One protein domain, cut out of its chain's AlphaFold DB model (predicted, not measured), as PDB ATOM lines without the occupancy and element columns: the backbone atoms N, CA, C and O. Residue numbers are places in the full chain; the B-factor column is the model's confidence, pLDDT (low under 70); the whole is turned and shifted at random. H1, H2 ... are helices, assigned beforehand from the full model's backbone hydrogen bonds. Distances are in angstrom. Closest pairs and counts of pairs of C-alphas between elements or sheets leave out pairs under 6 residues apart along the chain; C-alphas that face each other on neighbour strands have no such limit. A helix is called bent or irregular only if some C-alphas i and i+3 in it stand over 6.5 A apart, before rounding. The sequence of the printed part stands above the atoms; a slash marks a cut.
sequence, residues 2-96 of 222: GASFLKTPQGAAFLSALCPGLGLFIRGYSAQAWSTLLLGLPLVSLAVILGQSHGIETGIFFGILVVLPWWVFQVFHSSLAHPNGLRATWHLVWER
ATOM      1  N   GLY A   2      22.378 -12.334   7.004       62.34
ATOM      2  CA  GLY A   2      22.591 -11.565   5.761       62.34
ATOM      3  C   GLY A   2      23.485 -10.314   5.812       62.34
ATOM      4  O   GLY A   2      24.210 -10.072   4.857       62.34
ATOM      5  N   ALA A   3      23.483  -9.518   6.889       64.81
ATOM      6  CA  ALA A   3      24.148  -8.202   6.874       64.81
ATOM      7  C   ALA A   3      25.601  -8.201   7.393       64.81
ATOM      8  O   ALA A   3      26.408  -7.382   6.956       64.81
ATOM      9  N   SER A   4      25.964  -9.113   8.306       77.81
ATOM     10  CA  SER A   4      27.329  -9.162   8.857       77.81
ATOM     11  C   SER A   4      28.320  -9.826   7.900       77.81
ATOM     12  O   SER A   4      29.460  -9.377   7.811       77.81
ATOM     13  N   PHE A   5      27.877 -10.827   7.125       82.94
ATOM     14  CA  PHE A   5      28.717 -11.510   6.139       82.94
ATOM     15  C   PHE A   5      29.257 -10.543   5.079       82.94
ATOM     16  O   PHE A   5      30.439 -10.598   4.751       82.94
ATOM     17  N   LEU A   6      28.438  -9.597   4.608       82.75
ATOM     18  CA  LEU A   6      28.837  -8.628   3.577       82.75
ATOM     19  C   LEU A   6      29.955  -7.678   4.033       82.75
ATOM     20  O   LEU A   6      30.694  -7.160   3.201       82.75
ATOM     21  N   LYS A   7      30.112  -7.476   5.348       84.75
ATOM     22  CA  LYS A   7      31.203  -6.671   5.921       84.75
ATOM     23  C   LYS A   7      32.482  -7.476   6.169       84.75
ATOM     24  O   LYS A   7      33.522  -6.887   6.468       84.75
ATOM     25  N   THR A   8      32.435  -8.803   6.031       92.25
ATOM     26  CA  THR A   8      33.634  -9.645   6.111       92.25
ATOM     27  C   THR A   8      34.488  -9.495   4.848       92.25
ATOM     28  O   THR A   8      33.967  -9.149   3.783       92.25
ATOM     29  N   PRO A   9      35.796  -9.801   4.910       92.38
ATOM     30  CA  PRO A   9      36.643  -9.791   3.719       92.38
ATOM     31  C   PRO A   9      36.167 -10.762   2.624       92.38
ATOM     32  O   PRO A   9      36.278 -10.460   1.440       92.38
ATOM     33  N   GLN A  10      35.580 -11.901   3.004       92.25
ATOM     34  CA  GLN A  10      35.040 -12.893   2.066       92.25
ATOM     35  C   GLN A  10      33.786 -12.367   1.357       92.25
ATOM     36  O   GLN A  10      33.685 -12.463   0.135       92.25
ATOM     37  N   GLY A  11      32.865 -11.752   2.108       91.38
ATOM     38  CA  GLY A  11      31.687 -11.100   1.539       91.38
ATOM     39  C   GLY A  11      32.061  -9.946   0.607       91.38
ATOM     40  O   GLY A  11      31.519  -9.839  -0.489       91.38
ATOM     41  N   ALA A  12      33.053  -9.137   0.981       92.25
ATOM     42  CA  ALA A  12      33.550  -8.068   0.120       92.25
ATOM     43  C   ALA A  12      34.230  -8.579  -1.155       92.25
ATOM     44  O   ALA A  12      34.039  -7.980  -2.213       92.25
ATOM     45  N   ALA A  13      34.974  -9.684  -1.085       93.50
ATOM     46  CA  ALA A  13      35.542 -10.329  -2.267       93.50
ATOM     47  C   ALA A  13      34.449 -10.808  -3.225       93.50
ATOM     48  O   ALA A  13      34.514 -10.527  -4.419       93.50
ATOM     49  N   PHE A  14      33.418 -11.467  -2.691       94.94
ATOM     50  CA  PHE A  14      32.274 -11.926  -3.473       94.94
ATOM     51  C   PHE A  14      31.554 -10.763  -4.166       94.94
ATOM     52  O   PHE A  14      31.344 -10.797  -5.375       94.94
ATOM     53  N   LEU A  15      31.245  -9.693  -3.432       94.69
ATOM     54  CA  LEU A  15      30.590  -8.520  -4.012       94.69
ATOM     55  C   LEU A  15      31.464  -7.810  -5.047       94.69
ATOM     56  O   LEU A  15      30.965  -7.417  -6.098       94.69
ATOM     57  N   SER A  16      32.766  -7.688  -4.781       94.50
ATOM     58  CA  SER A  16      33.713  -7.097  -5.730       94.50
ATOM     59  C   SER A  16      33.902  -7.959  -6.979       94.50
ATOM     60  O   SER A  16      34.241  -7.430  -8.033       94.50
ATOM     61  N   ALA A  17      33.674  -9.275  -6.892       93.81
ATOM     62  CA  ALA A  17      33.702 -10.162  -8.052       93.81
ATOM     63  C   ALA A  17      32.505  -9.931  -8.984       93.81
ATOM     64  O   ALA A  17      32.658 -10.098 -10.191       93.81
ATOM     65  N   LEU A  18      31.356  -9.518  -8.438       93.50
ATOM     66  CA  LEU A  18      30.162  -9.157  -9.206       93.50
ATOM     67  C   LEU A  18      30.241  -7.730  -9.760       93.50
ATOM     68  O   LEU A  18      29.885  -7.493 -10.910       93.50
ATOM     69  N   CYS A  19      30.702  -6.779  -8.946       93.06
ATOM     70  CA  CYS A  19      30.814  -5.371  -9.313       93.06
ATOM     71  C   CYS A  19      32.098  -4.765  -8.714       93.06
ATOM     72  O   CYS A  19      32.217  -4.713  -7.486       93.06
ATOM     73  N   PRO A  20      33.061  -4.296  -9.532       92.62
ATOM     74  CA  PRO A  20      34.355  -3.824  -9.049       92.62
ATOM     75  C   PRO A  20      34.231  -2.742  -7.975       92.62
ATOM     76  O   PRO A  20      33.487  -1.776  -8.126       92.62
ATOM     77  N   GLY A  21      34.967  -2.897  -6.874       92.00
ATOM     78  CA  GLY A  21      34.966  -1.938  -5.764       92.00
ATOM     79  C   GLY A  21      33.733  -1.970  -4.846       92.00
ATOM     80  O   GLY A  21      33.775  -1.351  -3.781       92.00
ATOM     81  N   LEU A  22      32.672  -2.723  -5.166       94.62
ATOM     82  CA  LEU A  22      31.450  -2.777  -4.349       94.62
ATOM     83  C   LEU A  22      31.717  -3.263  -2.916       94.62
ATOM     84  O   LEU A  22      31.238  -2.670  -1.948       94.62
ATOM     85  N   GLY A  23      32.531  -4.311  -2.761       93.31
ATOM     86  CA  GLY A  23      32.895  -4.827  -1.442       93.31
ATOM     87  C   GLY A  23      33.707  -3.837  -0.601       93.31
ATOM     88  O   GLY A  23      33.598  -3.834   0.625       93.31
ATOM     89  N   LEU A  24      34.490  -2.967  -1.245       94.81
ATOM     90  CA  LEU A  24      35.256  -1.919  -0.568       94.81
ATOM     91  C   LEU A  24      34.337  -0.797  -0.069       94.81
ATOM     92  O   LEU A  24      34.487  -0.376   1.077       94.81
ATOM     93  N   PHE A  25      33.347  -0.378  -0.866       95.69
ATOM     94  CA  PHE A  25      32.347   0.606  -0.432       95.69
ATOM     95  C   PHE A  25      31.571   0.136   0.800       95.69
ATOM     96  O   PHE A  25      31.467   0.868   1.781       95.69
ATOM     97  N   ILE A  26      31.092  -1.109   0.795       93.50
ATOM     98  CA  ILE A  26      30.302  -1.668   1.907       93.50
ATOM     99  C   ILE A  26      31.114  -1.778   3.202       93.50
ATOM    100  O   ILE A  26      30.561  -1.687   4.301       93.50
ATOM    101  N   ARG A  27      32.434  -1.935   3.082       93.88
ATOM    102  CA  ARG A  27      33.366  -1.973   4.215       93.88
ATOM    103  C   ARG A  27      33.891  -0.593   4.634       93.88
ATOM    104  O   ARG A  27      34.684  -0.528   5.565       93.88
ATOM    105  N   GLY A  28      33.446   0.490   3.989       93.81
ATOM    106  CA  GLY A  28      33.838   1.867   4.319       93.81
ATOM    107  C   GLY A  28      35.171   2.325   3.714       93.81
ATOM    108  O   GLY A  28      35.664   3.394   4.059       93.81
ATOM    109  N   TYR A  29      35.757   1.555   2.792       94.88
ATOM    110  CA  TYR A  29      37.018   1.875   2.113       94.88
ATOM    111  C   TYR A  29      36.777   2.639   0.800       94.88
ATOM    112  O   TYR A  29      37.178   2.204  -0.282       94.88
ATOM    113  N   SER A  30      36.086   3.780   0.879       94.44
ATOM    114  CA  SER A  30      35.606   4.522  -0.299       94.44
ATOM    115  C   SER A  30      36.728   5.021  -1.213       94.44
ATOM    116  O   SER A  30      36.586   4.977  -2.432       94.44
ATOM    117  N   ALA A  31      37.865   5.453  -0.660       94.38
ATOM    118  CA  ALA A  31      38.999   5.915  -1.464       94.38
ATOM    119  C   ALA A  31      39.591   4.779  -2.325       94.38
ATOM    120  O   ALA A  31      39.892   4.962  -3.508       94.38
ATOM    121  N   GLN A  32      39.709   3.577  -1.757       94.81
ATOM    122  CA  GLN A  32      40.182   2.378  -2.448       94.81
ATOM    123  C   GLN A  32      39.158   1.884  -3.477       94.81
ATOM    124  O   GLN A  32      39.533   1.452  -4.570       94.81
ATOM    125  N   ALA A  33      37.868   1.978  -3.150       94.88
ATOM    126  CA  ALA A  33      36.784   1.640  -4.063       94.88
ATOM    127  C   ALA A  33      36.792   2.552  -5.302       94.88
ATOM    128  O   ALA A  33      36.783   2.057  -6.429       94.88
ATOM    129  N   TRP A  34      36.928   3.868  -5.110       94.94
ATOM    130  CA  TRP A  34      37.079   4.821  -6.211       94.94
ATOM    131  C   TRP A  34      38.324   4.561  -7.046       94.94
ATOM    132  O   TRP A  34      38.234   4.519  -8.269       94.94
ATOM    133  N   SER A  35      39.465   4.305  -6.405       93.75
ATOM    134  CA  SER A  35      40.697   3.934  -7.117       93.75
ATOM    135  C   SER A  35      40.491   2.694  -7.994       93.75
ATOM    136  O   SER A  35      40.993   2.626  -9.114       93.75
ATOM    137  N   THR A  36      39.710   1.726  -7.506       93.81
ATOM    138  CA  THR A  36      39.383   0.504  -8.246       93.81
ATOM    139  C   THR A  36      38.514   0.795  -9.472       93.81
ATOM    140  O   THR A  36      38.790   0.298 -10.565       93.81
ATOM    141  N   LEU A  37      37.476   1.617  -9.311       93.31
ATOM    142  CA  LEU A  37      36.569   1.985 -10.398       93.31
ATOM    143  C   LEU A  37      37.253   2.843 -11.465       93.31
ATOM    144  O   LEU A  37      37.102   2.567 -12.653       93.31
ATOM    145  N   LEU A  38      38.033   3.843 -11.048       94.00
ATOM    146  CA  LEU A  38      38.728   4.761 -11.953       94.00
ATOM    147  C   LEU A  38      39.759   4.054 -12.835       94.00
ATOM    148  O   LEU A  38      40.016   4.507 -13.944       94.00
ATOM    149  N   LEU A  39      40.324   2.938 -12.371       92.44
ATOM    150  CA  LEU A  39      41.212   2.100 -13.176       92.44
ATOM    151  C   LEU A  39      40.445   1.036 -13.969       92.44
ATOM    152  O   LEU A  39      40.802   0.753 -15.108       92.44
ATOM    153  N   GLY A  40      39.379   0.461 -13.411       93.62
ATOM    154  CA  GLY A  40      38.614  -0.601 -14.068       93.62
ATOM    155  C   GLY A  40      37.753  -0.129 -15.236       93.62
ATOM    156  O   GLY A  40      37.742  -0.778 -16.281       93.62
ATOM    157  N   LEU A  41      37.049   0.997 -15.085       94.31
ATOM    158  CA  LEU A  41      36.132   1.501 -16.111       94.31
ATOM    159  C   LEU A  41      36.844   1.799 -17.439       94.31
ATOM    160  O   LEU A  41      36.371   1.305 -18.461       94.31
ATOM    161  N   PRO A  42      37.995   2.504 -17.473       96.12
ATOM    162  CA  PRO A  42      38.720   2.717 -18.722       96.12
ATOM    163  C   PRO A  42      39.168   1.416 -19.390       96.12
ATOM    164  O   PRO A  42      39.103   1.317 -20.611       96.12
ATOM    165  N   LEU A  43      39.586   0.407 -18.615       95.81
ATOM    166  CA  LEU A  43      40.015  -0.882 -19.162       95.81
ATOM    167  C   LEU A  43      38.857  -1.628 -19.831       95.81
ATOM    168  O   LEU A  43      39.020  -2.147 -20.933       95.81
ATOM    169  N   VAL A  44      37.684  -1.658 -19.193       95.12
ATOM    170  CA  VAL A  44      36.481  -2.281 -19.768       95.12
ATOM    171  C   VAL A  44      36.016  -1.512 -21.003       95.12
ATOM    172  O   VAL A  44      35.776  -2.123 -22.043       95.12
ATOM    173  N   SER A  45      35.946  -0.181 -20.926       96.44
ATOM    174  CA  SER A  45      35.575   0.664 -22.065       96.44
ATOM    175  C   SER A  45      36.520   0.460 -23.245       96.44
ATOM    176  O   SER A  45      36.064   0.301 -24.374       96.44
ATOM    177  N   LEU A  46      37.830   0.387 -22.996       96.56
ATOM    178  CA  LEU A  46      38.818   0.122 -24.037       96.56
ATOM    179  C   LEU A  46      38.637  -1.270 -24.653       96.56
ATOM    180  O   LEU A  46      38.693  -1.395 -25.873       96.56
ATOM    181  N   ALA A  47      38.354  -2.300 -23.850       96.31
ATOM    182  CA  ALA A  47      38.064  -3.641 -24.359       96.31
ATOM    183  C   ALA A  47      36.851  -3.648 -25.307       96.31
ATOM    184  O   ALA A  47      36.900  -4.265 -26.372       96.31
ATOM    185  N   VAL A  48      35.786  -2.922 -24.947       96.94
ATOM    186  CA  VAL A  48      34.581  -2.774 -25.779       96.94
ATOM    187  C   VAL A  48      34.891  -2.012 -27.066       96.94
ATOM    188  O   VAL A  48      34.539  -2.485 -28.144       96.94
ATOM    189  N   ILE A  49      35.596  -0.881 -26.977       97.50
ATOM    190  CA  ILE A  49      35.987  -0.075 -28.143       97.50
ATOM    191  C   ILE A  49      36.840  -0.905 -29.105       97.50
ATOM    192  O   ILE A  49      36.586  -0.902 -30.309       97.50
ATOM    193  N   LEU A  50      37.821  -1.656 -28.597       95.88
ATOM    194  CA  LEU A  50      38.646  -2.559 -29.404       95.88
ATOM    195  C   LEU A  50      37.808  -3.665 -30.051       95.88
ATOM    196  O   LEU A  50      37.989  -3.946 -31.234       95.88
ATOM    197  N   GLY A  51      36.860  -4.244 -29.314       96.31
ATOM    198  CA  GLY A  51      35.927  -5.239 -29.842       96.31
ATOM    199  C   GLY A  51      35.055  -4.706 -30.983       96.31
ATOM    200  O   GLY A  51      34.849  -5.393 -31.981       96.31
ATOM    201  N   GLN A  52      34.578  -3.466 -30.862       96.62
ATOM    202  CA  GLN A  52      33.750  -2.812 -31.877       96.62
ATOM    203  C   GLN A  52      34.555  -2.374 -33.108       96.62
ATOM    204  O   GLN A  52      34.055  -2.459 -34.224       96.62
ATOM    205  N   SER A  53      35.795  -1.915 -32.918       96.19
ATOM    206  CA  SER A  53      36.623  -1.350 -33.996       96.19
ATOM    207  C   SER A  53      37.486  -2.379 -34.731       96.19
ATOM    208  O   SER A  53      37.718  -2.231 -35.926       96.19
ATOM    209  N   HIS A  54      37.957  -3.423 -34.042       94.38
ATOM    210  CA  HIS A  54      38.919  -4.403 -34.565       94.38
ATOM    211  C   HIS A  54      38.422  -5.856 -34.438       94.38
ATOM    212  O   HIS A  54      39.206  -6.799 -34.574       94.38
ATOM    213  N   GLY A  55      37.126  -6.045 -34.171       93.81
ATOM    214  CA  GLY A  55      36.472  -7.348 -34.069       93.81
ATOM    215  C   GLY A  55      36.418  -7.909 -32.647       93.81
ATOM    216  O   GLY A  55      37.294  -7.666 -31.813       93.81
ATOM    217  N   ILE A  56      35.379  -8.711 -32.386       93.19
ATOM    218  CA  ILE A  56      35.069  -9.249 -31.052       93.19
ATOM    219  C   ILE A  56      36.232 -10.048 -30.450       93.19
ATOM    220  O   ILE A  56      36.489  -9.950 -29.253       93.19
ATOM    221  N   GLU A  57      36.987 -10.767 -31.284       89.00
ATOM    222  CA  GLU A  57      38.165 -11.541 -30.881       89.00
ATOM    223  C   GLU A  57      39.240 -10.655 -30.241       89.00
ATOM    224  O   GLU A  57      39.803 -11.017 -29.209       89.00
ATOM    225  N   THR A  58      39.478  -9.463 -30.800       89.62
ATOM    226  CA  THR A  58      40.445  -8.489 -30.276       89.62
ATOM    227  C   THR A  58      40.010  -7.974 -28.904       89.62
ATOM    228  O   THR A  58      40.821  -7.909 -27.978       89.62
ATOM    229  N   GLY A  59      38.719  -7.659 -28.750       93.25
ATOM    230  CA  GLY A  59      38.142  -7.238 -27.472       93.25
ATOM    231  C   GLY A  59      38.224  -8.330 -26.402       93.25
ATOM    232  O   GLY A  59      38.637  -8.056 -25.276       93.25
ATOM    233  N   ILE A  60      37.908  -9.582 -26.759       90.88
ATOM    234  CA  ILE A  60      38.026 -10.745 -25.864       90.88
ATOM    235  C   ILE A  60      39.485 -10.967 -25.459       90.88
ATOM    236  O   ILE A  60      39.773 -11.133 -24.275       90.88
ATOM    237  N   PHE A  61      40.414 -10.935 -26.415       86.31
ATOM    238  CA  PHE A  61      41.839 -11.123 -26.155       86.31
ATOM    239  C   PHE A  61      42.388 -10.056 -25.198       86.31
ATOM    240  O   PHE A  61      43.031 -10.391 -24.202       86.31
ATOM    241  N   PHE A  62      42.068  -8.781 -25.438       92.69
ATOM    242  CA  PHE A  62      42.409  -7.691 -24.521       92.69
ATOM    243  C   PHE A  62      41.752  -7.878 -23.145       92.69
ATOM    244  O   PHE A  62      42.392  -7.690 -22.107       92.69
ATOM    245  N   GLY A  63      40.488  -8.309 -23.127       93.56
ATOM    246  CA  GLY A  63      39.750  -8.632 -21.913       93.56
ATOM    247  C   GLY A  63      40.464  -9.677 -21.056       93.56
ATOM    248  O   GLY A  63      40.684  -9.453 -19.870       93.56
ATOM    249  N   ILE A  64      40.902 -10.783 -21.656       89.44
ATOM    250  CA  ILE A  64      41.619 -11.863 -20.960       89.44
ATOM    251  C   ILE A  64      43.005 -11.407 -20.481       89.44
ATOM    252  O   ILE A  64      43.431 -11.790 -19.391       89.44
ATOM    253  N   LEU A  65      43.718 -10.599 -21.273       87.38
ATOM    254  CA  LEU A  65      45.088 -10.185 -20.954       87.38
ATOM    255  C   LEU A  65      45.193  -9.018 -19.974       87.38
ATOM    256  O   LEU A  65      46.223  -8.891 -19.318       87.38
ATOM    257  N   VAL A  66      44.180  -8.155 -19.893       92.62
ATOM    258  CA  VAL A  66      44.273  -6.896 -19.135       92.62
ATOM    259  C   VAL A  66      43.114  -6.732 -18.161       92.62
ATOM    260  O   VAL A  66      43.339  -6.553 -16.963       92.62
ATOM    261  N   VAL A  67      41.874  -6.844 -18.642       95.31
ATOM    262  CA  VAL A  67      40.681  -6.619 -17.809       95.31
ATOM    263  C   VAL A  67      40.539  -7.706 -16.747       95.31
ATOM    264  O   VAL A  67      40.322  -7.393 -15.582       95.31
ATOM    265  N   LEU A  68      40.696  -8.976 -17.119       93.88
ATOM    266  CA  LEU A  68      40.546 -10.109 -16.211       93.88
ATOM    267  C   LEU A  68      41.618 -10.122 -15.102       93.88
ATOM    268  O   LEU A  68      41.230 -10.244 -13.938       93.88
ATOM    269  N   PRO A  69      42.928  -9.923 -15.376       93.69
ATOM    270  CA  PRO A  69      43.924  -9.778 -14.317       93.69
ATOM    271  C   PRO A  69      43.608  -8.624 -13.370       93.69
ATOM    272  O   PRO A  69      43.721  -8.787 -12.156       93.69
ATOM    273  N   TRP A  70      43.171  -7.478 -13.903       95.44
ATOM    274  CA  TRP A  70      42.734  -6.352 -13.083       95.44
ATOM    275  C   TRP A  70      41.526  -6.715 -12.208       95.44
ATOM    276  O   TRP A  70      41.503  -6.416 -11.013       95.44
ATOM    277  N   TRP A  71      40.544  -7.414 -12.778       95.19
ATOM    278  CA  TRP A  71      39.352  -7.859 -12.064       95.19
ATOM    279  C   TRP A  71      39.707  -8.786 -10.903       95.19
ATOM    280  O   TRP A  71      39.252  -8.582  -9.779       95.19
ATOM    281  N   VAL A  72      40.574  -9.771 -11.142       95.31
ATOM    282  CA  VAL A  72      41.062 -10.682 -10.100       95.31
ATOM    283  C   VAL A  72      41.879  -9.924  -9.051       95.31
ATOM    284  O   VAL A  72      41.719 -10.164  -7.853       95.31
ATOM    285  N   PHE A  73      42.717  -8.977  -9.476       96.12
ATOM    286  CA  PHE A  73      43.516  -8.147  -8.579       96.12
ATOM    287  C   PHE A  73      42.644  -7.337  -7.614       96.12
ATOM    288  O   PHE A  73      42.899  -7.347  -6.408       96.12
ATOM    289  N   GLN A  74      41.593  -6.676  -8.105       95.62
ATOM    290  CA  GLN A  74      40.718  -5.885  -7.237       95.62
ATOM    291  C   GLN A  74      39.833  -6.753  -6.330       95.62
ATOM    292  O   GLN A  74      39.620  -6.396  -5.169       95.62
ATOM    293  N   VAL A  75      39.416  -7.945  -6.785       96.31
ATOM    294  CA  VAL A  75      38.773  -8.937  -5.903       96.31
ATOM    295  C   VAL A  75      39.716  -9.302  -4.761       96.31
ATOM    296  O   VAL A  75      39.329  -9.226  -3.593       96.31
ATOM    297  N   PHE A  76      40.974  -9.627  -5.066       95.94
ATOM    298  CA  PHE A  76      41.968  -9.930  -4.043       95.94
ATOM    299  C   PHE A  76      42.193  -8.743  -3.098       95.94
ATOM    300  O   PHE A  76      42.191  -8.937  -1.882       95.94
ATOM    301  N   HIS A  77      42.296  -7.520  -3.621       96.00
ATOM    302  CA  HIS A  77      42.410  -6.305  -2.811       96.00
ATOM    303  C   HIS A  77      41.266  -6.188  -1.793       96.00
ATOM    304  O   HIS A  77      41.503  -5.960  -0.607       96.00
ATOM    305  N   SER A  78      40.029  -6.421  -2.236       94.62
ATOM    306  CA  SER A  78      38.842  -6.366  -1.377       94.62
ATOM    307  C   SER A  78      38.763  -7.500  -0.342       94.62
ATOM    308  O   SER A  78      38.143  -7.326   0.712       94.62
ATOM    309  N   SER A  79      39.446  -8.621  -0.603       95.19
ATOM    310  CA  SER A  79      39.565  -9.762   0.314       95.19
ATOM    311  C   SER A  79      40.558  -9.540   1.459       95.19
ATOM    312  O   SER A  79      40.625 -10.350   2.384       95.19
ATOM    313  N   LEU A  80      41.343  -8.456   1.427       94.56
ATOM    314  CA  LEU A  80      42.283  -8.138   2.496       94.56
ATOM    315  C   LEU A  80      41.541  -7.633   3.736       94.56
ATOM    316  O   LEU A  80      40.591  -6.852   3.642       94.56
ATOM    317  N   ALA A  81      42.016  -8.025   4.920       92.38
ATOM    318  CA  ALA A  81      41.497  -7.499   6.182       92.38
ATOM    319  C   ALA A  81      41.632  -5.968   6.241       92.38
ATOM    320  O   ALA A  81      40.667  -5.288   6.576       92.38
ATOM    321  N   HIS A  82      42.775  -5.430   5.806       92.69
ATOM    322  CA  HIS A  82      43.039  -3.992   5.746       92.69
ATOM    323  C   HIS A  82      43.631  -3.605   4.376       92.69
ATOM    324  O   HIS A  82      44.826  -3.805   4.140       92.69
ATOM    325  N   PRO A  83      42.810  -3.102   3.435       91.00
ATOM    326  CA  PRO A  83      43.263  -2.690   2.108       91.00
ATOM    327  C   PRO A  83      44.051  -1.366   2.164       91.00
ATOM    328  O   PRO A  83      43.506  -0.272   2.015       91.00
ATOM    329  N   ASN A  84      45.372  -1.467   2.319       89.50
ATOM    330  CA  ASN A  84      46.295  -0.325   2.442       89.50
ATOM    331  C   ASN A  84      46.757   0.238   1.079       89.50
ATOM    332  O   ASN A  84      47.920   0.594   0.889       89.50
ATOM    333  N   GLY A  85      45.845   0.291   0.103       91.62
ATOM    334  CA  GLY A  85      46.101   0.788  -1.251       91.62
ATOM    335  C   GLY A  85      46.635  -0.254  -2.246       91.62
ATOM    336  O   GLY A  85      47.004  -1.385  -1.902       91.62
ATOM    337  N   LEU A  86      46.661   0.137  -3.525       92.81
ATOM    338  CA  LEU A  86      46.972  -0.762  -4.643       92.81
ATOM    339  C   LEU A  86      48.446  -1.175  -4.666       92.81
ATOM    340  O   LEU A  86      48.747  -2.340  -4.901       92.81
ATOM    341  N   ARG A  87      49.371  -0.260  -4.347       94.38
ATOM    342  CA  ARG A  87      50.812  -0.562  -4.314       94.38
ATOM    343  C   ARG A  87      51.146  -1.638  -3.278       94.38
ATOM    344  O   ARG A  87      51.840  -2.596  -3.603       94.38
ATOM    345  N   ALA A  88      50.622  -1.516  -2.058       94.62
ATOM    346  CA  ALA A  88      50.814  -2.524  -1.014       94.62
ATOM    347  C   ALA A  88      50.239  -3.887  -1.435       94.62
ATOM    348  O   ALA A  88      50.861  -4.928  -1.239       94.62
ATOM    349  N   THR A  89      49.082  -3.874  -2.095       95.38
ATOM    350  CA  THR A  89      48.448  -5.091  -2.623       95.38
ATOM    351  C   THR A  89      49.272  -5.725  -3.736       95.38
ATOM    352  O   THR A  89      49.431  -6.943  -3.761       95.38
ATOM    353  N   TRP A  90      49.854  -4.915  -4.619       95.31
ATOM    354  CA  TRP A  90      50.769  -5.379  -5.656       95.31
ATOM    355  C   TRP A  90      52.013  -6.044  -5.069       95.31
ATOM    356  O   TRP A  90      52.378  -7.135  -5.503       95.31
ATOM    357  N   HIS A  91      52.619  -5.451  -4.036       95.06
ATOM    358  CA  HIS A  91      53.728  -6.080  -3.317       95.06
ATOM    359  C   HIS A  91      53.327  -7.450  -2.752       95.06
ATOM    360  O   HIS A  91      54.043  -8.423  -2.976       95.06
ATOM    361  N   LEU A  92      52.146  -7.572  -2.135       94.31
ATOM    362  CA  LEU A  92      51.643  -8.860  -1.637       94.31
ATOM    363  C   LEU A  92      51.423  -9.889  -2.754       94.31
ATOM    364  O   LEU A  92      51.780 -11.056  -2.588       94.31
ATOM    365  N   VAL A  93      50.841  -9.478  -3.885       94.31
ATOM    366  CA  VAL A  93      50.662 -10.331  -5.072       94.31
ATOM    367  C   VAL A  93      52.013 -10.846  -5.558       94.31
ATOM    368  O   VAL A  93      52.170 -12.049  -5.779       94.31
ATOM    369  N   TRP A  94      52.995  -9.952  -5.659       94.38
ATOM    370  CA  TRP A  94      54.336 -10.261  -6.134       94.38
ATOM    371  C   TRP A  94      55.110 -11.173  -5.177       94.38
ATOM    372  O   TRP A  94      55.727 -12.143  -5.615       94.38
ATOM    373  N   GLU A  95      55.073 -10.914  -3.873       93.56
ATOM    374  CA  GLU A  95      55.779 -11.717  -2.867       93.56
ATOM    375  C   GLU A  95      55.183 -13.117  -2.723       93.56
ATOM    376  O   GLU A  95      55.908 -14.108  -2.625       93.56
ATOM    377  N   ARG A  96      53.849 -13.221  -2.760       92.56
ATOM    378  CA  ARG A  96      53.139 -14.503  -2.639       92.56
ATOM    379  C   ARG A  96      53.069 -15.276  -3.953       92.56
ATOM    380  O   ARG A  96      52.608 -16.416  -3.961       92.56
TER     381      ARG A  96
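What this domain is: This is residues 2 to 96 of the 222 residues of an uncharacterized protein of Nitrospirae bacterium (UniProt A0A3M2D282). A long helical hairpin, H4 and the bent H5, turns at one end of the domain, while the short H2 and H3 pack at its other, open end. Near that same end H6 is set crosswise to H5b, and the tiny H1 lies beyond H2. The printed part has 95 residues with six named helices, H1 to H6 in order, and no named strand; the class is all helix. It is compact, with a radius of gyration of the C-alphas of 14.3 A and spans of 44 by 33 by 19 A.

Where its parts are: H1, residues 2 to 5, begins at C-alpha 2 (22.591, -11.565, 5.761). H2 is residues 9 to 18, 14.5 A long, and H3 residues 22 to 26. H4, residues 30 to 54, measures 35.6 A and ends at C-alpha 54 (38.919, -4.403, -34.565). H5, residues 56 to 78, was assigned as one helix by its hydrogen bonds but is bent, with C-alphas 65 and 68 6.6 A apart; its arms are H5a, residues 56 to 65, 14.3 A, and H5b, residues 68 to 78, 15.4 A, at a steep tilt of 41 degrees. H6, residues 86 to 96, is 15.2 A long.

How they stand to each other: H2 touches H3, closest at the C-alphas of Ala 12 and Gly 23, 3.7 A. H2 touches H5b, opposite ways at a shallow tilt of 30 degrees, closest at C-alphas 13 and 75, 5.1 A. H4 and H5a form a hairpin, closest at C-alphas 51 and 59, 3.8 A. H6 is close to but not clearly touching H5b, about perpendicular at 79 degrees, closest at C-alphas 77 and 89, 6.2 A. Every O i to N i+4 pair is within hydrogen-bond range in H2, H3, H5a, H5b and H6, and 19 of 21 in H4; H1 is too short for such a pair.

The domain as a whole: The C-alphas of Ser 4 and His 54, the two farthest apart, are 45.2 A apart. The printed part has no cut and no long link. Residues 2 to 3 have pLDDT under 70.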